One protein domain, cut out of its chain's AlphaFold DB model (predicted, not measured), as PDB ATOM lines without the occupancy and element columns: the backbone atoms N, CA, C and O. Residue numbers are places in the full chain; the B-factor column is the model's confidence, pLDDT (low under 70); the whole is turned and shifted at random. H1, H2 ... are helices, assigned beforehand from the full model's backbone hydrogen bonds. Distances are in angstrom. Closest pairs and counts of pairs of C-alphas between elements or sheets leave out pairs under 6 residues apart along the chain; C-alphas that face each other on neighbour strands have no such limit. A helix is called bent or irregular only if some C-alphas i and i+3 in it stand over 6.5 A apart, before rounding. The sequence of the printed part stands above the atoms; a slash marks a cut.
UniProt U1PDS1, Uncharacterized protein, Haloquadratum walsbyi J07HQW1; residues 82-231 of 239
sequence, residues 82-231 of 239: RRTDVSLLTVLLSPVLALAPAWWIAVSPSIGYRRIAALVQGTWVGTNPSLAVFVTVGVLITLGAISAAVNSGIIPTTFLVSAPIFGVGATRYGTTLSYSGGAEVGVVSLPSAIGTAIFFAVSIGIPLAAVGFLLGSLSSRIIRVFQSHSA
ATOM      1  N   ARG A  82      25.479  39.612  51.170       66.62
ATOM      2  CA  ARG A  82      24.811  40.924  51.105       66.62
ATOM      3  C   ARG A  82      23.286  40.808  51.050       66.62
ATOM      4  O   ARG A  82      22.599  41.786  51.328       66.62
ATOM      5  N   ARG A  83      22.756  39.634  50.685       67.94
ATOM      6  CA  ARG A  83      21.320  39.332  50.606       67.94
ATOM      7  C   ARG A  83      20.998  38.154  51.527       67.94
ATOM      8  O   ARG A  83      21.074  36.995  51.123       67.94
ATOM      9  N   THR A  84      20.593  38.451  52.761       63.88
ATOM     10  CA  THR A  84      20.213  37.450  53.775       63.88
ATOM     11  C   THR A  84      19.149  36.467  53.285       63.88
ATOM     12  O   THR A  84      19.235  35.284  53.604       63.88
ATOM     13  N   ASP A  85      18.218  36.913  52.438       64.00
ATOM     14  CA  ASP A  85      17.199  36.052  51.823       64.00
ATOM     15  C   ASP A  85      17.812  34.971  50.921       64.00
ATOM     16  O   ASP A  85      17.395  33.815  50.946       64.00
ATOM     17  N   VAL A  86      18.849  35.325  50.156       62.75
ATOM     18  CA  VAL A  86      19.552  34.390  49.265       62.75
ATOM     19  C   VAL A  86      20.412  33.420  50.072       62.75
ATOM     20  O   VAL A  86      20.528  32.250  49.714       62.75
ATOM     21  N   SER A  87      20.969  33.854  51.201       64.69
ATOM     22  CA  SER A  87      21.692  32.958  52.115       64.69
ATOM     23  C   SER A  87      20.778  31.933  52.754       64.69
ATOM     24  O   SER A  87      21.109  30.752  52.767       64.69
ATOM     25  N   LEU A  88      19.611  32.368  53.228       66.06
ATOM     26  CA  LEU A  88      18.580  31.480  53.758       66.06
ATOM     27  C   LEU A  88      18.122  30.475  52.706       66.06
ATOM     28  O   LEU A  88      18.069  29.287  53.003       66.06
ATOM     29  N   LEU A  89      17.876  30.927  51.474       64.88
ATOM     30  CA  LEU A  89      17.564  30.060  50.336       64.88
ATOM     31  C   LEU A  89      18.617  28.983  50.122       64.88
ATOM     32  O   LEU A  89      18.300  27.808  49.998       64.88
ATOM     33  N   THR A  90      19.874  29.401  50.097       69.25
ATOM     34  CA  THR A  90      21.014  28.526  49.844       69.25
ATOM     35  C   THR A  90      21.144  27.471  50.950       69.25
ATOM     36  O   THR A  90      21.351  26.292  50.669       69.25
ATOM     37  N   VAL A  91      20.939  27.874  52.206       70.94
ATOM     38  CA  VAL A  91      20.937  26.972  53.365       70.94
ATOM     39  C   VAL A  91      19.725  26.033  53.345       70.94
ATOM     40  O   VAL A  91      19.879  24.849  53.616       70.94
ATOM     41  N   LEU A  92      18.536  26.509  52.972       72.81
ATOM     42  CA  LEU A  92      17.317  25.695  52.844       72.81
ATOM     43  C   LEU A  92      17.366  24.716  51.668       72.81
ATOM     44  O   LEU A  92      16.724  23.670  51.716       72.81
ATOM     45  N   LEU A  93      18.121  25.038  50.619       74.19
ATOM     46  CA  LEU A  93      18.331  24.153  49.477       74.19
ATOM     47  C   LEU A  93      19.377  23.068  49.784       74.19
ATOM     48  O   LEU A  93      19.376  22.011  49.158       74.19
ATOM     49  N   SER A  94      20.237  23.296  50.781       72.56
ATOM     50  CA  SER A  94      21.305  22.381  51.189       72.56
ATOM     51  C   SER A  94      20.802  20.962  51.529       72.56
ATOM     52  O   SER A  94      21.370  20.011  50.998       72.56
ATOM     53  N   PRO A  95      19.735  20.750  52.329       70.12
ATOM     54  CA  PRO A  95      19.192  19.412  52.579       70.12
ATOM     55  C   PRO A  95      18.683  18.722  51.310       70.12
ATOM     56  O   PRO A  95      18.896  17.527  51.132       70.12
ATOM     57  N   VAL A  96      18.051  19.474  50.403       76.38
ATOM     58  CA  VAL A  96      17.550  18.938  49.127       76.38
ATOM     59  C   VAL A  96      18.718  18.476  48.256       76.38
ATOM     60  O   VAL A  96      18.686  17.374  47.712       76.38
ATOM     61  N   LEU A  97      19.790  19.272  48.190       73.38
ATOM     62  CA  LEU A  97      21.019  18.912  47.482       73.38
ATOM     63  C   LEU A  97      21.784  17.755  48.126       73.38
ATOM     64  O   LEU A  97      22.526  17.080  47.424       73.38
ATOM     65  N   ALA A  98      21.631  17.519  49.428       74.50
ATOM     66  CA  ALA A  98      22.193  16.345  50.088       74.50
ATOM     67  C   ALA A  98      21.371  15.082  49.785       74.50
ATOM     68  O   ALA A  98      21.930  14.014  49.540       74.50
ATOM     69  N   LEU A  99      20.044  15.206  49.751       73.56
ATOM     70  CA  LEU A  99      19.140  14.093  49.468       73.56
ATOM     71  C   LEU A  99      19.169  13.669  48.000       73.56
ATOM     72  O   LEU A  99      19.081  12.479  47.730       73.56
ATOM     73  N   ALA A 100      19.326  14.599  47.059       76.50
ATOM     74  CA  ALA A 100      19.342  14.297  45.628       76.50
ATOM     75  C   ALA A 100      20.391  13.231  45.217       76.50
ATOM     76  O   ALA A 100      19.999  12.228  44.620       76.50
ATOM     77  N   PRO A 101      21.692  13.362  45.550       73.50
ATOM     78  CA  PRO A 101      22.682  12.337  45.233       73.50
ATOM     79  C   PRO A 101      22.482  11.066  46.061       73.50
ATOM     80  O   PRO A 101      22.681   9.975  45.535       73.50
ATOM     81  N   ALA A 102      22.045  11.177  47.320       71.75
ATOM     82  CA  ALA A 102      21.760  10.008  48.150       71.75
ATOM     83  C   ALA A 102      20.623   9.155  47.561       71.75
ATOM     84  O   ALA A 102      20.750   7.938  47.443       71.75
ATOM     85  N   TRP A 103      19.543   9.805  47.126       77.81
ATOM     86  CA  TRP A 103      18.413   9.175  46.452       77.81
ATOM     87  C   TRP A 103      18.821   8.588  45.099       77.81
ATOM     88  O   TRP A 103      18.489   7.444  44.805       77.81
ATOM     89  N   TRP A 104      19.599   9.327  44.305       74.88
ATOM     90  CA  TRP A 104      20.073   8.859  43.002       74.88
ATOM     91  C   TRP A 104      20.888   7.565  43.103       74.88
ATOM     92  O   TRP A 104      20.686   6.638  42.318       74.88
ATOM     93  N   ILE A 105      21.784   7.490  44.091       72.25
ATOM     94  CA  ILE A 105      22.592   6.298  44.386       72.25
ATOM     95  C   ILE A 105      21.702   5.156  44.884       72.25
ATOM     96  O   ILE A 105      21.880   4.019  44.464       72.25
ATOM     97  N   ALA A 106      20.731   5.448  45.752       66.19
ATOM     98  CA  ALA A 106      19.843   4.433  46.311       66.19
ATOM     99  C   ALA A 106      18.906   3.802  45.264       66.19
ATOM    100  O   ALA A 106      18.626   2.609  45.336       66.19
ATOM    101  N   VAL A 107      18.421   4.585  44.296       67.44
ATOM    102  CA  VAL A 107      17.465   4.125  43.272       67.44
ATOM    103  C   VAL A 107      18.161   3.495  42.065       67.44
ATOM    104  O   VAL A 107      17.552   2.704  41.351       67.44
ATOM    105  N   SER A 108      19.437   3.808  41.828       67.81
ATOM    106  CA  SER A 108      20.171   3.303  40.666       67.81
ATOM    107  C   SER A 108      20.790   1.925  40.940       67.81
ATOM    108  O   SER A 108      21.825   1.850  41.605       67.81
ATOM    109  N   PRO A 109      20.278   0.828  40.345       58.19
ATOM    110  CA  PRO A 109      20.797  -0.523  40.593       58.19
ATOM    111  C   PRO A 109      22.252  -0.721  40.128       58.19
ATOM    112  O   PRO A 109      22.913  -1.675  40.524       58.19
ATOM    113  N   SER A 110      22.773   0.183  39.294       63.88
ATOM    114  CA  SER A 110      24.124   0.125  38.724       63.88
ATOM    115  C   SER A 110      25.135   1.070  39.391       63.88
ATOM    116  O   SER A 110      26.331   1.009  39.075       63.88
ATOM    117  N   ILE A 111      24.696   1.950  40.296       65.50
ATOM    118  CA  ILE A 111      25.515   3.015  40.895       65.50
ATOM    119  C   ILE A 111      25.513   2.816  42.411       65.50
ATOM    120  O   ILE A 111      24.813   3.492  43.148       65.50
ATOM    121  N   GLY A 112      26.303   1.852  42.883       72.69
ATOM    122  CA  GLY A 112      26.533   1.646  44.315       72.69
ATOM    123  C   GLY A 112      27.680   2.507  44.856       72.69
ATOM    124  O   GLY A 112      28.604   2.860  44.117       72.69
ATOM    125  N   TYR A 113      27.683   2.760  46.170       73.94
ATOM    126  CA  TYR A 113      28.751   3.490  46.875       73.94
ATOM    127  C   TYR A 113      30.161   2.976  46.524       73.94
ATOM    128  O   TYR A 113      31.059   3.762  46.220       73.94
ATOM    129  N   ARG A 114      30.343   1.647  46.462       77.50
ATOM    130  CA  ARG A 114      31.622   1.009  46.092       77.50
ATOM    131  C   ARG A 114      32.115   1.413  44.703       77.50
ATOM    132  O   ARG A 114      33.310   1.613  44.512       77.50
ATOM    133  N   ARG A 115      31.206   1.559  43.735       81.62
ATOM    134  CA  ARG A 115      31.556   1.951  42.366       81.62
ATOM    135  C   ARG A 115      32.023   3.402  42.318       81.62
ATOM    136  O   ARG A 115      33.014   3.693  41.661       81.62
ATOM    137  N   ILE A 116      31.351   4.293  43.045       79.75
ATOM    138  CA  ILE A 116      31.758   5.702  43.153       79.75
ATOM    139  C   ILE A 116      33.128   5.807  43.827       79.75
ATOM    140  O   ILE A 116      34.010   6.481  43.301       79.75
ATOM    141  N   ALA A 117      33.336   5.091  44.935       81.44
ATOM    142  CA  ALA A 117      34.624   5.048  45.619       81.44
ATOM    143  C   ALA A 117      35.747   4.547  44.693       81.44
ATOM    144  O   ALA A 117      36.801   5.174  44.622       81.44
ATOM    145  N   ALA A 118      35.493   3.489  43.916       84.12
ATOM    146  CA  ALA A 118      36.447   2.966  42.940       84.12
ATOM    147  C   ALA A 118      36.762   3.971  41.818       84.12
ATOM    148  O   ALA A 118      37.920   4.104  41.434       84.12
ATOM    149  N   LEU A 119      35.767   4.713  41.316       84.56
ATOM    150  CA  LEU A 119      35.984   5.754  40.302       84.56
ATOM    151  C   LEU A 119      36.828   6.911  40.846       84.56
ATOM    152  O   LEU A 119      37.734   7.384  40.160       84.56
ATOM    153  N   VAL A 120      36.554   7.361  42.071       84.44
ATOM    154  CA  VAL A 120      37.324   8.433  42.720       84.44
ATOM    155  C   VAL A 120      38.755   7.974  42.989       84.44
ATOM    156  O   VAL A 120      39.694   8.674  42.624       84.44
ATOM    157  N   GLN A 121      38.935   6.778  43.553       86.31
ATOM    158  CA  GLN A 121      40.256   6.217  43.829       86.31
ATOM    159  C   GLN A 121      41.051   5.972  42.541       86.31
ATOM    160  O   GLN A 121      42.214   6.355  42.464       86.31
ATOM    161  N   GLY A 122      40.420   5.406  41.509       83.12
ATOM    162  CA  GLY A 122      41.036   5.202  40.197       83.12
ATOM    163  C   GLY A 122      41.448   6.513  39.525       83.12
ATOM    164  O   GLY A 122      42.480   6.555  38.858       83.12
ATOM    165  N   THR A 123      40.696   7.592  39.761       86.56
ATOM    166  CA  THR A 123      41.042   8.938  39.282       86.56
ATOM    167  C   THR A 123      42.197   9.543  40.074       86.56
ATOM    168  O   THR A 123      43.095  10.128  39.480       86.56
ATOM    169  N   TRP A 124      42.207   9.373  41.395       85.88
ATOM    170  CA  TRP A 124      43.244   9.917  42.273       85.88
ATOM    171  C   TRP A 124      44.603   9.238  42.085       85.88
ATOM    172  O   TRP A 124      45.631   9.903  42.022       85.88
ATOM    173  N   VAL A 125      44.607   7.909  41.973       85.94
ATOM    174  CA  VAL A 125      45.823   7.100  41.780       85.94
ATOM    175  C   VAL A 125      46.265   7.098  40.305       85.94
ATOM    176  O   VAL A 125      47.367   6.667  39.984       85.94
ATOM    177  N   GLY A 126      45.421   7.590  39.391       81.62
ATOM    178  CA  GLY A 126      45.705   7.646  37.953       81.62
ATOM    179  C   GLY A 126      45.542   6.310  37.221       81.62
ATOM    180  O   GLY A 126      45.812   6.229  36.029       81.62
ATOM    181  N   THR A 127      45.081   5.261  37.906       84.94
ATOM    182  CA  THR A 127      44.895   3.920  37.330       84.94
ATOM    183  C   THR A 127      43.740   3.861  36.330       84.94
ATOM    184  O   THR A 127      43.808   3.127  35.350       84.94
ATOM    185  N   ASN A 128      42.667   4.619  36.569       84.94
ATOM    186  CA  ASN A 128      41.538   4.733  35.647       84.94
ATOM    187  C   ASN A 128      40.857   6.101  35.834       84.94
ATOM    188  O   ASN A 128      39.938   6.221  36.654       84.94
ATOM    189  N   PRO A 129      41.339   7.154  35.146       83.00
ATOM    190  CA  PRO A 129      40.797   8.496  35.296       83.00
ATOM    191  C   PRO A 129      39.360   8.566  34.776       83.00
ATOM    192  O   PRO A 129      39.088   8.363  33.594       83.00
ATOM    193  N   SER A 130      38.427   8.895  35.667       83.94
ATOM    194  CA  SER A 130      37.011   9.012  35.336       83.94
ATOM    195  C   SER A 130      36.637  10.454  35.017       83.94
ATOM    196  O   SER A 130      36.663  11.332  35.883       83.94
ATOM    197  N   LEU A 131      36.190  10.693  33.782       83.19
ATOM    198  CA  LEU A 131      35.682  11.998  33.349       83.19
ATOM    199  C   LEU A 131      34.487  12.458  34.204       83.19
ATOM    200  O   LEU A 131      34.347  13.647  34.484       83.19
ATOM    201  N   ALA A 132      33.672  11.520  34.694       80.25
ATOM    202  CA  ALA A 132      32.535  11.825  35.558       80.25
ATOM    203  C   ALA A 132      32.958  12.493  36.879       80.25
ATOM    204  O   ALA A 132      32.264  13.394  37.352       80.25
ATOM    205  N   VAL A 133      34.104  12.104  37.455       83.06
ATOM    206  CA  VAL A 133      34.628  12.713  38.692       83.06
ATOM    207  C   VAL A 133      35.007  14.171  38.433       83.06
ATOM    208  O   VAL A 133      34.579  15.055  39.175       83.06
ATOM    209  N   PHE A 134      35.715  14.448  37.334       81.69
ATOM    210  CA  PHE A 134      36.098  15.812  36.955       81.69
ATOM    211  C   PHE A 134      34.893  16.702  36.638       81.69
ATOM    212  O   PHE A 134      34.831  17.835  37.115       81.69
ATOM    213  N   VAL A 135      33.909  16.193  35.887       83.94
ATOM    214  CA  VAL A 135      32.667  16.927  35.591       83.94
ATOM    215  C   VAL A 135      31.920  17.260  36.878       83.94
ATOM    216  O   VAL A 135      31.492  18.396  37.055       83.94
ATOM    217  N   THR A 136      31.816  16.310  37.807       81.94
ATOM    218  CA  THR A 136      31.135  16.527  39.092       81.94
ATOM    219  C   THR A 136      31.827  17.615  39.915       81.94
ATOM    220  O   THR A 136      31.165  18.525  40.413       81.94
ATOM    221  N   VAL A 137      33.162  17.577  40.010       84.00
ATOM    222  CA  VAL A 137      33.957  18.629  40.667       84.00
ATOM    223  C   VAL A 137      33.733  19.985  39.992       84.00
ATOM    224  O   VAL A 137      33.486  20.978  40.676       84.00
ATOM    225  N   GLY A 138      33.746  20.031  38.658       78.12
ATOM    226  CA  GLY A 138      33.486  21.249  37.888       78.12
ATOM    227  C   GLY A 138      32.093  21.831  38.142       78.12
ATOM    228  O   GLY A 138      31.960  23.039  38.342       78.12
ATOM    229  N   VAL A 139      31.061  20.985  38.209       81.75
ATOM    230  CA  VAL A 139      29.689  21.396  38.547       81.75
ATOM    231  C   VAL A 139      29.633  21.991  39.953       81.75
ATOM    232  O   VAL A 139      29.072  23.070  40.120       81.75
ATOM    233  N   LEU A 140      30.256  21.352  40.949       85.31
ATOM    234  CA  LEU A 140      30.292  21.862  42.325       85.31
ATOM    235  C   LEU A 140      31.003  23.219  42.429       85.31
ATOM    236  O   LEU A 140      30.496  24.128  43.087       85.31
ATOM    237  N   ILE A 141      32.138  23.387  41.746       82.19
ATOM    238  CA  ILE A 141      32.867  24.664  41.705       82.19
ATOM    239  C   ILE A 141      32.018  25.745  41.032       82.19
ATOM    240  O   ILE A 141      31.902  26.850  41.562       82.19
ATOM    241  N   THR A 142      31.394  25.428  39.895       77.88
ATOM    242  CA  THR A 142      30.528  26.360  39.151       77.88
ATOM    243  C   THR A 142      29.345  26.795  40.005       77.88
ATOM    244  O   THR A 142      29.020  27.977  40.086       77.88
ATOM    245  N   LEU A 143      28.734  25.845  40.704       80.88
ATOM    246  CA  LEU A 143      27.627  26.086  41.607       80.88
ATOM    247  C   LEU A 143      28.040  27.001  42.780       80.88
ATOM    248  O   LEU A 143      27.341  27.973  43.087       80.88
ATOM    249  N   GLY A 144      29.208  26.752  43.382       78.44
ATOM    250  CA  GLY A 144      29.803  27.632  44.392       78.44
ATOM    251  C   GLY A 144      30.087  29.038  43.855       78.44
ATOM    252  O   GLY A 144      29.778  30.027  44.521       78.44
ATOM    253  N   ALA A 145      30.598  29.142  42.626       76.81
ATOM    254  CA  ALA A 145      30.881  30.414  41.967       76.81
ATOM    255  C   ALA A 145      29.615  31.224  41.680       76.81
ATOM    256  O   ALA A 145      29.586  32.414  41.983       76.81
ATOM    257  N   ILE A 146      28.545  30.600  41.181       76.25
ATOM    258  CA  ILE A 146      27.254  31.271  40.961       76.25
ATOM    259  C   ILE A 146      26.699  31.794  42.290       76.25
ATOM    260  O   ILE A 146      26.323  32.963  42.394       76.25
ATOM    261  N   SER A 147      26.703  30.963  43.335       76.94
ATOM    262  CA  SER A 147      26.211  31.360  44.658       76.94
ATOM    263  C   SER A 147      27.018  32.532  45.248       76.94
ATOM    264  O   SER A 147      26.447  33.521  45.727       76.94
ATOM    265  N   ALA A 148      28.349  32.501  45.126       79.69
ATOM    266  CA  ALA A 148      29.227  33.581  45.573       79.69
ATOM    267  C   ALA A 148      29.101  34.854  44.723       79.69
ATOM    268  O   ALA A 148      29.159  35.962  45.261       79.69
ATOM    269  N   ALA A 149      28.885  34.715  43.417       73.56
ATOM    270  CA  ALA A 149      28.700  35.841  42.515       73.56
ATOM    271  C   ALA A 149      27.414  36.616  42.841       73.56
ATOM    272  O   ALA A 149      27.426  37.850  42.870       73.56
ATOM    273  N   VAL A 150      26.324  35.898  43.134       71.81
ATOM    274  CA  VAL A 150      25.007  36.483  43.423       71.81
ATOM    275  C   VAL A 150      24.950  37.114  44.815       71.81
ATOM    276  O   VAL A 150      24.370  38.188  44.984       71.81
ATOM    277  N   ASN A 151      25.529  36.455  45.823       70.75
ATOM    278  CA  ASN A 151      25.288  36.802  47.224       70.75
ATOM    279  C   ASN A 151      26.557  37.101  48.040       70.75
ATOM    280  O   ASN A 151      26.498  37.823  49.035       70.75
ATOM    281  N   SER A 152      27.711  36.591  47.607       69.44
ATOM    282  CA  SER A 152      29.023  36.791  48.244       69.44
ATOM    283  C   SER A 152      29.102  36.353  49.714       69.44
ATOM    284  O   SER A 152      29.894  36.899  50.471       69.44
ATOM    285  N   GLY A 153      28.304  35.359  50.120       76.75
ATOM    286  CA  GLY A 153      28.374  34.752  51.453       76.75
ATOM    287  C   GLY A 153      29.192  33.461  51.462       76.75
ATOM    288  O   GLY A 153      28.902  32.550  50.685       76.75
ATOM    289  N   ILE A 154      30.176  33.350  52.357       76.88
ATOM    290  CA  ILE A 154      31.032  32.152  52.495       76.88
ATOM    291  C   ILE A 154      30.270  30.980  53.129       76.88
ATOM    292  O   ILE A 154      30.375  29.844  52.675       76.88
ATOM    293  N   ILE A 155      29.461  31.234  54.162       79.69
ATOM    294  CA  ILE A 155      28.690  30.181  54.842       79.69
ATOM    295  C   ILE A 155      27.690  29.503  53.889       79.69
ATOM    296  O   ILE A 155      27.744  28.281  53.752       79.69
ATOM    297  N   PRO A 156      26.792  30.241  53.205       77.38
ATOM    298  CA  PRO A 156      25.806  29.619  52.322       77.38
ATOM    299  C   PRO A 156      26.463  28.871  51.153       77.38
ATOM    300  O   PRO A 156      26.044  27.763  50.834       77.38
ATOM    301  N   THR A 157      27.525  29.421  50.554       80.31
ATOM    302  CA  THR A 157      28.263  28.752  49.464       80.31
ATOM    303  C   THR A 157      28.903  27.447  49.932       80.31
ATOM    304  O   THR A 157      28.788  26.431  49.250       80.31
ATOM    305  N   THR A 158      29.494  27.445  51.129       82.12
ATOM    306  CA  THR A 158      30.083  26.243  51.731       82.12
ATOM    307  C   THR A 158      29.033  25.172  51.992       82.12
ATOM    308  O   THR A 158      29.218  24.032  51.583       82.12
ATOM    309  N   PHE A 159      27.896  25.524  52.599       83.44
ATOM    310  CA  PHE A 159      26.808  24.564  52.826       83.44
ATOM    311  C   PHE A 159      26.313  23.938  51.523       83.44
ATOM    312  O   PHE A 159      26.165  22.721  51.429       83.44
ATOM    313  N   LEU A 160      26.119  24.763  50.498       84.06
ATOM    314  CA  LEU A 160      25.565  24.324  49.227       84.06
ATOM    315  C   LEU A 160      26.507  23.389  48.448       84.06
ATOM    316  O   LEU A 160      26.034  22.446  47.820       84.06
ATOM    317  N   VAL A 161      27.823  23.599  48.523       86.75
ATOM    318  CA  VAL A 161      28.823  22.714  47.895       86.75
ATOM    319  C   VAL A 161      29.076  21.452  48.725       86.75
ATOM    320  O   VAL A 161      29.256  20.368  48.168       86.75
ATOM    321  N   SER A 162      29.064  21.564  50.052       84.81
ATOM    322  CA  SER A 162      29.326  20.440  50.955       84.81
ATOM    323  C   SER A 162      28.147  19.470  51.073       84.81
ATOM    324  O   SER A 162      28.362  18.285  51.329       84.81
ATOM    325  N   ALA A 163      26.910  19.928  50.856       82.25
ATOM    326  CA  ALA A 163      25.712  19.093  50.956       82.25
ATOM    327  C   ALA A 163      25.712  17.870  50.024       82.25
ATOM    328  O   ALA A 163      25.490  16.764  50.520       82.25
ATOM    329  N   PRO A 164      25.996  18.000  48.715       84.31
ATOM    330  CA  PRO A 164      26.078  16.840  47.833       84.31
ATOM    331  C   PRO A 164      27.139  15.823  48.267       84.31
ATOM    332  O   PRO A 164      26.894  14.619  48.230       84.31
ATOM    333  N   ILE A 165      28.300  16.297  48.734       84.19
ATOM    334  CA  ILE A 165      29.403  15.445  49.211       84.19
ATOM    335  C   ILE A 165      28.978  14.680  50.468       84.19
ATOM    336  O   ILE A 165      29.213  13.475  50.573       84.19
ATOM    337  N   PHE A 166      28.296  15.361  51.392       84.31
ATOM    338  CA  PHE A 166      27.692  14.733  52.562       84.31
ATOM    339  C   PHE A 166      26.677  13.654  52.158       84.31
ATOM    340  O   PHE A 166      26.739  12.535  52.663       84.31
ATOM    341  N   GLY A 167      25.786  13.961  51.212       80.75
ATOM    342  CA  GLY A 167      24.782  13.028  50.700       80.75
ATOM    343  C   GLY A 167      25.392  11.733  50.170       80.75
ATOM    344  O   GLY A 167      24.975  10.646  50.563       80.75
ATOM    345  N   VAL A 168      26.443  11.838  49.349       81.69
ATOM    346  CA  VAL A 168      27.193  10.673  48.851       81.69
ATOM    347  C   VAL A 168      27.843   9.902  50.003       81.69
ATOM    348  O   VAL A 168      27.739   8.678  50.051       81.69
ATOM    349  N   GLY A 169      28.474  10.587  50.958       80.00
ATOM    350  CA  GLY A 169      29.090   9.945  52.123       80.00
ATOM    351  C   GLY A 169      28.089   9.166  52.983       80.00
ATOM    352  O   GLY A 169      28.394   8.061  53.430       80.00
ATOM    353  N   ALA A 170      26.876   9.691  53.158       81.62
ATOM    354  CA  ALA A 170      25.823   9.048  53.942       81.62
ATOM    355  C   ALA A 170      25.351   7.719  53.324       81.62
ATOM    356  O   ALA A 170      24.966   6.811  54.059       81.62
ATOM    357  N   THR A 171      25.469   7.547  51.999       81.44
ATOM    358  CA  THR A 171      25.131   6.280  51.312       81.44
ATOM    359  C   THR A 171      26.059   5.113  51.647       81.44
ATOM    360  O   THR A 171      25.785   3.974  51.278       81.44
ATOM    361  N   ARG A 172      27.143   5.367  52.389       78.56
ATOM    362  CA  ARG A 172      27.983   4.323  52.981       78.56
ATOM    363  C   ARG A 172      27.229   3.498  54.028       78.56
ATOM    364  O   ARG A 172      27.623   2.364  54.297       78.56
ATOM    365  N   TYR A 173      26.168   4.047  54.620       75.81
ATOM    366  CA  TYR A 173      25.306   3.314  55.543       75.81
ATOM    367  C   TYR A 173      24.771   2.031  54.899       75.81
ATOM    368  O   TYR A 173      24.359   2.035  53.742       75.81
ATOM    369  N   GLY A 174      24.786   0.923  55.641       66.06
ATOM    370  CA  GLY A 174      24.280  -0.352  55.130       66.06
ATOM    371  C   GLY A 174      25.233  -1.083  54.177       66.06
ATOM    372  O   GLY A 174      24.942  -2.206  53.775       66.06
ATOM    373  N   THR A 175      26.385  -0.498  53.830       70.19
ATOM    374  CA  THR A 175      27.392  -1.172  52.995       70.19
ATOM    375  C   THR A 175      28.319  -2.039  53.844       70.19
ATOM    376  O   THR A 175      28.640  -1.693  54.979       70.19
ATOM    377  N   THR A 176      28.766  -3.175  53.309       67.50
ATOM    378  CA  THR A 176      29.829  -3.983  53.923       67.50
ATOM    379  C   THR A 176      31.187  -3.513  53.406       67.50
ATOM    380  O   THR A 176      31.328  -3.193  52.219       67.50
ATOM    381  N   LEU A 177      32.194  -3.441  54.275       59.59
ATOM    382  CA  LEU A 177      33.554  -3.058  53.904       59.59
ATOM    383  C   LEU A 177      34.507  -4.187  54.269       59.59
ATOM    384  O   LEU A 177      34.772  -4.436  55.441       59.59
ATOM    385  N   SER A 178      35.045  -4.854  53.257       54.38
ATOM    386  CA  SER A 178      36.119  -5.821  53.453       54.38
ATOM    387  C   SER A 178      37.437  -5.053  53.516       54.38
ATOM    388  O   SER A 178      37.814  -4.392  52.545       54.38
ATOM    389  N   TYR A 179      38.126  -5.094  54.656       49.75
ATOM    390  CA  TYR A 179      39.496  -4.588  54.726       49.75
ATOM    391  C   TYR A 179      40.433  -5.604  54.062       49.75
ATOM    392  O   TYR A 179      40.190  -6.814  54.111       49.75
ATOM    393  N   SER A 180      41.498  -5.113  53.430       43.78
ATOM    394  CA  SER A 180      42.580  -5.912  52.843       43.78
ATOM    395  C   SER A 180      43.296  -6.708  53.945       43.78
ATOM    396  O   SER A 180      44.311  -6.269  54.479       43.78
ATOM    397  N   GLY A 181      42.717  -7.839  54.345       47.09
ATOM    398  CA  GLY A 181      43.189  -8.662  55.461       47.09
ATOM    399  C   GLY A 181      42.234  -9.776  55.912       47.09
ATOM    400  O   GLY A 181      42.474 -10.379  56.949       47.09
ATOM    401  N   GLY A 182      41.147 -10.054  55.179       45.94
ATOM    402  CA  GLY A 182      40.279 -11.218  55.428       45.94
ATOM    403  C   GLY A 182      39.246 -11.072  56.553       45.94
ATOM    404  O   GLY A 182      38.420 -11.962  56.718       45.94
ATOM    405  N   ALA A 183      39.227  -9.957  57.288       46.75
ATOM    406  CA  ALA A 183      38.174  -9.668  58.258       46.75
ATOM    407  C   ALA A 183      37.047  -8.855  57.599       46.75
ATOM    408  O   ALA A 183      37.230  -7.687  57.238       46.75
ATOM    409  N   GLU A 184      35.874  -9.470  57.435       53.78
ATOM    410  CA  GLU A 184      34.643  -8.743  57.126       53.78
ATOM    411  C   GLU A 184      34.260  -7.900  58.342       53.78
ATOM    412  O   GLU A 184      33.725  -8.393  59.334       53.78
ATOM    413  N   VAL A 185      34.554  -6.603  58.285       55.31
ATOM    414  CA  VAL A 185      34.008  -5.664  59.258       55.31
ATOM    415  C   VAL A 185      32.567  -5.429  58.825       55.31
ATOM    416  O   VAL A 185      32.319  -5.004  57.694       55.31
ATOM    417  N   GLY A 186      31.632  -5.814  59.694       59.12
ATOM    418  CA  GLY A 186      30.201  -5.874  59.411       59.12
ATOM    419  C   GLY A 186      29.585  -4.587  58.853       59.12
ATOM    420  O   GLY A 186      30.233  -3.561  58.649       59.12
ATOM    421  N   VAL A 187      28.284  -4.660  58.584       72.00
ATOM    422  CA  VAL A 187      27.490  -3.585  57.974       72.00
ATOM    423  C   VAL A 187      27.773  -2.227  58.634       72.00
ATOM    424  O   VAL A 187      27.664  -2.083  59.853       72.00
ATOM    425  N   VAL A 188      28.129  -1.218  57.829       75.88
ATOM    426  CA  VAL A 188      28.446   0.128  58.327       75.88
ATOM    427  C   VAL A 188      27.228   0.720  59.034       75.88
ATOM    428  O   VAL A 188      26.175   0.932  58.428       75.88
ATOM    429  N   SER A 189      27.407   1.025  60.321       78.69
ATOM    430  CA  SER A 189      26.383   1.629  61.168       78.69
ATOM    431  C   SER A 189      26.123   3.096  60.812       78.69
ATOM    432  O   SER A 189      26.982   3.802  60.274       78.69
ATOM    433  N   LEU A 190      24.922   3.574  61.145       75.19
ATOM    434  CA  LEU A 190      24.464   4.932  60.834       75.19
ATOM    435  C   LEU A 190      25.368   6.027  61.445       75.19
ATOM    436  O   LEU A 190      25.744   6.943  60.711       75.19
ATOM    437  N   PRO A 191      25.829   5.922  62.711       79.12
ATOM    438  CA  PRO A 191      26.759   6.903  63.280       79.12
ATOM    439  C   PRO A 191      28.111   6.952  62.555       79.12
ATOM    440  O   PRO A 191      28.652   8.033  62.323       79.12
ATOM    441  N   SER A 192      28.644   5.796  62.144       80.31
ATOM    442  CA  SER A 192      29.912   5.716  61.404       80.31
ATOM    443  C   SER A 192      29.790   6.323  60.001       80.31
ATOM    444  O   SER A 192      30.655   7.090  59.560       80.31
ATOM    445  N   ALA A 193      28.678   6.045  59.312       79.50
ATOM    446  CA  ALA A 193      28.383   6.627  58.008       79.50
ATOM    447  C   ALA A 193      28.279   8.156  58.086       79.50
ATOM    448  O   ALA A 193      28.963   8.845  57.331       79.50
ATOM    449  N   ILE A 194      27.515   8.692  59.043       82.62
ATOM    450  CA  ILE A 194      27.385  10.144  59.238       82.62
ATOM    451  C   ILE A 194      28.736  10.775  59.578       82.62
ATOM    452  O   ILE A 194      29.095  11.784  58.976       82.62
ATOM    453  N   GLY A 195      29.515  10.178  60.485       75.69
ATOM    454  CA  GLY A 195      30.834  10.703  60.850       75.69
ATOM    455  C   GLY A 195      31.760  10.833  59.639       75.69
ATOM    456  O   GLY A 195      32.381  11.874  59.428       75.69
ATOM    457  N   THR A 196      31.790   9.812  58.779       79.69
ATOM    458  CA  THR A 196      32.589   9.868  57.544       79.69
ATOM    459  C   THR A 196      32.019  10.799  56.478       79.69
ATOM    460  O   THR A 196      32.787  11.476  55.796       79.69
ATOM    461  N   ALA A 197      30.696  10.924  56.379       80.25
ATOM    462  CA  ALA A 197      30.050  11.904  55.513       80.25
ATOM    463  C   ALA A 197      30.405  13.345  55.910       80.25
ATOM    464  O   ALA A 197      30.745  14.152  55.044       80.25
ATOM    465  N   ILE A 198      30.391  13.658  57.211       82.50
ATOM    466  CA  ILE A 198      30.829  14.956  57.743       82.50
ATOM    467  C   ILE A 198      32.304  15.178  57.415       82.50
ATOM    468  O   ILE A 198      32.662  16.236  56.905       82.50
ATOM    469  N   PHE A 199      33.152  14.176  57.654       81.06
ATOM    470  CA  PHE A 199      34.578  14.282  57.366       81.06
ATOM    471  C   PHE A 199      34.852  14.610  55.892       81.06
ATOM    472  O   PHE A 199      35.650  15.503  55.613       81.06
ATOM    473  N   PHE A 200      34.166  13.960  54.947       81.19
ATOM    474  CA  PHE A 200      34.301  14.283  53.523       81.19
ATOM    475  C   PHE A 200      33.748  15.666  53.180       81.19
ATOM    476  O   PHE A 200      34.392  16.421  52.453       81.19
ATOM    477  N   ALA A 201      32.587  16.025  53.725       83.31
ATOM    478  CA  ALA A 201      31.982  17.334  53.511       83.31
ATOM    479  C   ALA A 201      32.897  18.475  53.988       83.31
ATOM    480  O   ALA A 201      33.014  19.496  53.319       83.31
ATOM    481  N   VAL A 202      33.594  18.286  55.108       83.94
ATOM    482  CA  VAL A 202      34.567  19.251  55.635       83.94
ATOM    483  C   VAL A 202      35.854  19.229  54.811       83.94
ATOM    484  O   VAL A 202      36.273  20.265  54.304       83.94
ATOM    485  N   SER A 203      36.462  18.056  54.634       84.00
ATOM    486  CA  SER A 203      37.806  17.931  54.052       84.00
ATOM    487  C   SER A 203      37.849  18.227  52.554       84.00
ATOM    488  O   SER A 203      38.854  18.720  52.060       84.00
ATOM    489  N   ILE A 204      36.773  17.925  51.825       85.00
ATOM    490  CA  ILE A 204      36.687  18.097  50.368       85.00
ATOM    491  C   ILE A 204      35.754  19.262  50.028       85.00
ATOM    492  O   ILE A 204      36.088  20.102  49.194       85.00
ATOM    493  N   GLY A 205      34.606  19.356  50.702       82.12
ATOM    494  CA  GLY A 205      33.609  20.383  50.399       82.12
ATOM    495  C   GLY A 205      34.078  21.802  50.698       82.12
ATOM    496  O   GLY A 205      33.868  22.680  49.865       82.12
ATOM    497  N   ILE A 206      34.785  22.034  51.813       84.75
ATOM    498  CA  ILE A 206      35.286  23.377  52.154       84.75
ATOM    499  C   ILE A 206      36.324  23.873  51.132       84.75
ATOM    500  O   ILE A 206      36.147  24.986  50.631       84.75
ATOM    501  N   PRO A 207      37.366  23.100  50.750       85.56
ATOM    502  CA  PRO A 207      38.293  23.535  49.707       85.56
ATOM    503  C   PRO A 207      37.615  23.823  48.364       85.56
ATOM    504  O   PRO A 207      37.891  24.859  47.757       85.56
ATOM    505  N   LEU A 208      36.692  22.964  47.908       83.56
ATOM    506  CA  LEU A 208      35.951  23.220  46.667       83.56
ATOM    507  C   LEU A 208      35.101  24.490  46.766       83.56
ATOM    508  O   LEU A 208      35.074  25.289  45.828       83.56
ATOM    509  N   ALA A 209      34.426  24.687  47.898       83.75
ATOM    510  CA  ALA A 209      33.630  25.879  48.145       83.75
ATOM    511  C   ALA A 209      34.493  27.140  48.147       83.75
ATOM    512  O   ALA A 209      34.085  28.139  47.563       83.75
ATOM    513  N   ALA A 210      35.691  27.095  48.734       83.25
ATOM    514  CA  ALA A 210      36.627  28.213  48.728       83.25
ATOM    515  C   ALA A 210      37.059  28.578  47.299       83.25
ATOM    516  O   ALA A 210      37.027  29.753  46.933       83.25
ATOM    517  N   VAL A 211      37.384  27.585  46.465       82.44
ATOM    518  CA  VAL A 211      37.740  27.806  45.052       82.44
ATOM    519  C   VAL A 211      36.569  28.417  44.279       82.44
ATOM    520  O   VAL A 211      36.739  29.446  43.622       82.44
ATOM    521  N   GLY A 212      35.368  27.840  44.395       77.19
ATOM    522  CA  GLY A 212      34.163  28.393  43.773       77.19
ATOM    523  C   GLY A 212      33.869  29.813  44.260       77.19
ATOM    524  O   GLY A 212      33.616  30.711  43.460       77.19
ATOM    525  N   PHE A 213      33.988  30.053  45.566       82.31
ATOM    526  CA  PHE A 213      33.754  31.356  46.174       82.31
ATOM    527  C   PHE A 213      34.710  32.430  45.654       82.31
ATOM    528  O   PHE A 213      34.270  33.526  45.296       82.31
ATOM    529  N   LEU A 214      36.006  32.126  45.577       81.19
ATOM    530  CA  LEU A 214      37.009  33.043  45.037       81.19
ATOM    531  C   LEU A 214      36.708  33.381  43.576       81.19
ATOM    532  O   LEU A 214      36.654  34.558  43.223       81.19
ATOM    533  N   LEU A 215      36.414  32.378  42.747       78.00
ATOM    534  CA  LEU A 215      36.071  32.586  41.338       78.00
ATOM    535  C   LEU A 215      34.821  33.461  41.170       78.00
ATOM    536  O   LEU A 215      34.831  34.423  40.398       78.00
ATOM    537  N   GLY A 216      33.755  33.169  41.916       75.56
ATOM    538  CA  GLY A 216      32.504  33.922  41.850       75.56
ATOM    539  C   GLY A 216      32.633  35.357  42.363       75.56
ATOM    540  O   GLY A 216      32.173  36.300  41.718       75.56
ATOM    541  N   SER A 217      33.297  35.543  43.506       75.19
ATOM    542  CA  SER A 217      33.480  36.864  44.119       75.19
ATOM    543  C   SER A 217      34.374  37.781  43.280       75.19
ATOM    544  O   SER A 217      34.038  38.954  43.096       75.19
ATOM    545  N   LEU A 218      35.462  37.253  42.706       74.12
ATOM    546  CA  LEU A 218      36.336  37.994  41.793       74.12
ATOM    547  C   LEU A 218      35.597  38.393  40.514       74.12
ATOM    548  O   LEU A 218      35.649  39.559  40.125       74.12
ATOM    549  N   SER A 219      34.841  37.471  39.914       73.06
ATOM    550  CA  SER A 219      34.058  37.743  38.700       73.06
ATOM    551  C   SER A 219      33.037  38.860  38.923       73.06
ATOM    552  O   SER A 219      32.990  39.827  38.163       73.06
ATOM    553  N   SER A 220      32.276  38.800  40.020       75.12
ATOM    554  CA  SER A 220      31.323  39.859  40.375       75.12
ATOM    555  C   SER A 220      31.995  41.200  40.649       75.12
ATOM    556  O   SER A 220      31.426  42.249  40.338       75.12
ATOM    557  N   ARG A 221      33.201  41.199  41.227       74.81
ATOM    558  CA  ARG A 221      33.961  42.429  41.462       74.81
ATOM    559  C   ARG A 221      34.398  43.064  40.146       74.81
ATOM    560  O   ARG A 221      34.206  44.264  39.978       74.81
ATOM    561  N   ILE A 222      34.910  42.266  39.214       75.25
ATOM    562  CA  ILE A 222      35.327  42.717  37.883       75.25
ATOM    563  C   ILE A 222      34.137  43.314  37.122       75.25
ATOM    564  O   ILE A 222      34.222  44.444  36.647       75.25
ATOM    565  N   ILE A 223      32.996  42.616  37.086       74.25
ATOM    566  CA  ILE A 223      31.779  43.090  36.405       74.25
ATOM    567  C   ILE A 223      31.312  44.437  36.973       74.25
ATOM    568  O   ILE A 223      30.986  45.343  36.209       74.25
ATOM    569  N   ARG A 224      31.320  44.602  38.303       74.12
ATOM    570  CA  ARG A 224      30.940  45.875  38.938       74.12
ATOM    571  C   ARG A 224      31.891  47.018  38.586       74.12
ATOM    572  O   ARG A 224      31.416  48.125  38.370       74.12
ATOM    573  N   VAL A 225      33.197  46.757  38.514       76.75
ATOM    574  CA  VAL A 225      34.203  47.772  38.145       76.75
ATOM    575  C   VAL A 225      34.052  48.209  36.688       76.75
ATOM    576  O   VAL A 225      34.187  49.396  36.386       76.75
ATOM    577  N   PHE A 226      33.729  47.278  35.786       73.81
ATOM    578  CA  PHE A 226      33.422  47.620  34.398       73.81
ATOM    579  C   PHE A 226      32.118  48.412  34.288       73.81
ATOM    580  O   PHE A 226      32.096  49.440  33.624       73.81
ATOM    581  N   GLN A 227      31.061  48.014  35.000       72.25
ATOM    582  CA  GLN A 227      29.803  48.769  35.026       72.25
ATOM    583  C   GLN A 227      29.972  50.189  35.580       72.25
ATOM    584  O   GLN A 227      29.334  51.106  35.073       72.25
ATOM    585  N   SER A 228      30.843  50.398  36.575       67.25
ATOM    586  CA  SER A 228      31.113  51.740  37.104       67.25
ATOM    587  C   SER A 228      31.938  52.615  36.156       67.25
ATOM    588  O   SER A 228      31.784  53.826  36.186       67.25
ATOM    589  N   HIS A 229      32.791  52.027  35.309       59.50
ATOM    590  CA  HIS A 229      33.531  52.773  34.279       59.50
ATOM    591  C   HIS A 229      32.675  53.091  33.050       59.50
ATOM    592  O   HIS A 229      32.879  54.122  32.416       59.50
ATOM    593  N   SER A 230      31.695  52.243  32.732       56.97
ATOM    594  CA  SER A 230      30.730  52.490  31.656       56.97
ATOM    595  C   SER A 230      29.671  53.539  32.009       56.97
ATOM    596  O   SER A 230      28.843  53.862  31.161       56.97
ATOM    597  N   ALA A 231      29.694  54.083  33.229       51.25
ATOM    598  CA  ALA A 231      28.841  55.187  33.646       51.25
ATOM    599  C   ALA A 231      29.645  56.487  33.874       51.25
ATOM    600  O   ALA A 231      29.926  56.826  35.024       51.25
TER     601      ALA A 231
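This is residues 82 to 231 of the 239 residues of an uncharacterized protein of Haloquadratum walsbyi J07HQW1 (UniProt U1PDS1). The long helix H5 runs along a rod of mostly aligned helices: H4 and H3 pack on it, bent H1 covers H4 on the side away from H5, and short H2 makes a corner with the beginning of H3, near residue 133. Residues 224 to 231 stick out. The printed part has 150 residues, 114 of them in the five named helices H1 to H5, in that order along the chain, with no named strand; its class is all helix, and it is only just loose, close to compact, with a radius of gyration of the C-alphas of 18.1 A and spans of 70 by 33 by 25 A.

H5, residues 190 to 229, runs 55.5 A from C-alpha (24.464, 4.932, 60.834) to (33.531, 52.773, 34.279). H4 is residues 154 to 170, H3 131 to 151, 30.3 A, and H2 113 to 124. H1, residues 84 to 107, assigned as one helix by its hydrogen bonds, is bent, C-alphas 92 and 95 being 6.6 A apart: H1a is 84 to 92, H1b 95 to 107.

H4 and H5 form a hairpin; their closest C-alphas, Gly 169 and Ala 197, are 4.0 A apart. H3 touches H5 at a steep tilt of 55 degrees, closest C-alphas Ala 145 and Gly 216, 3.9 A. H1b touches H4, closest C-alphas Ala 98 and Gly 167, 4.3 A. H2 only just touches H3, with 3 pairs of C-alphas within 8 A, the closest Val 120 and Val 133, 6.5 A. Every O i to N i+4 pair is within hydrogen-bond range in H1a, H2 and H3, against 7 of 9 in H1b, 11 of 13 in H4 and 35 of 36 in H5.

The printed part has no cut; the farthest C-alphas, Gly 182 and Ala 231, are 70.8 A apart. The link H4 to H5 is long, and pLDDT is under 70 in 32 residues, among them 176 to 186.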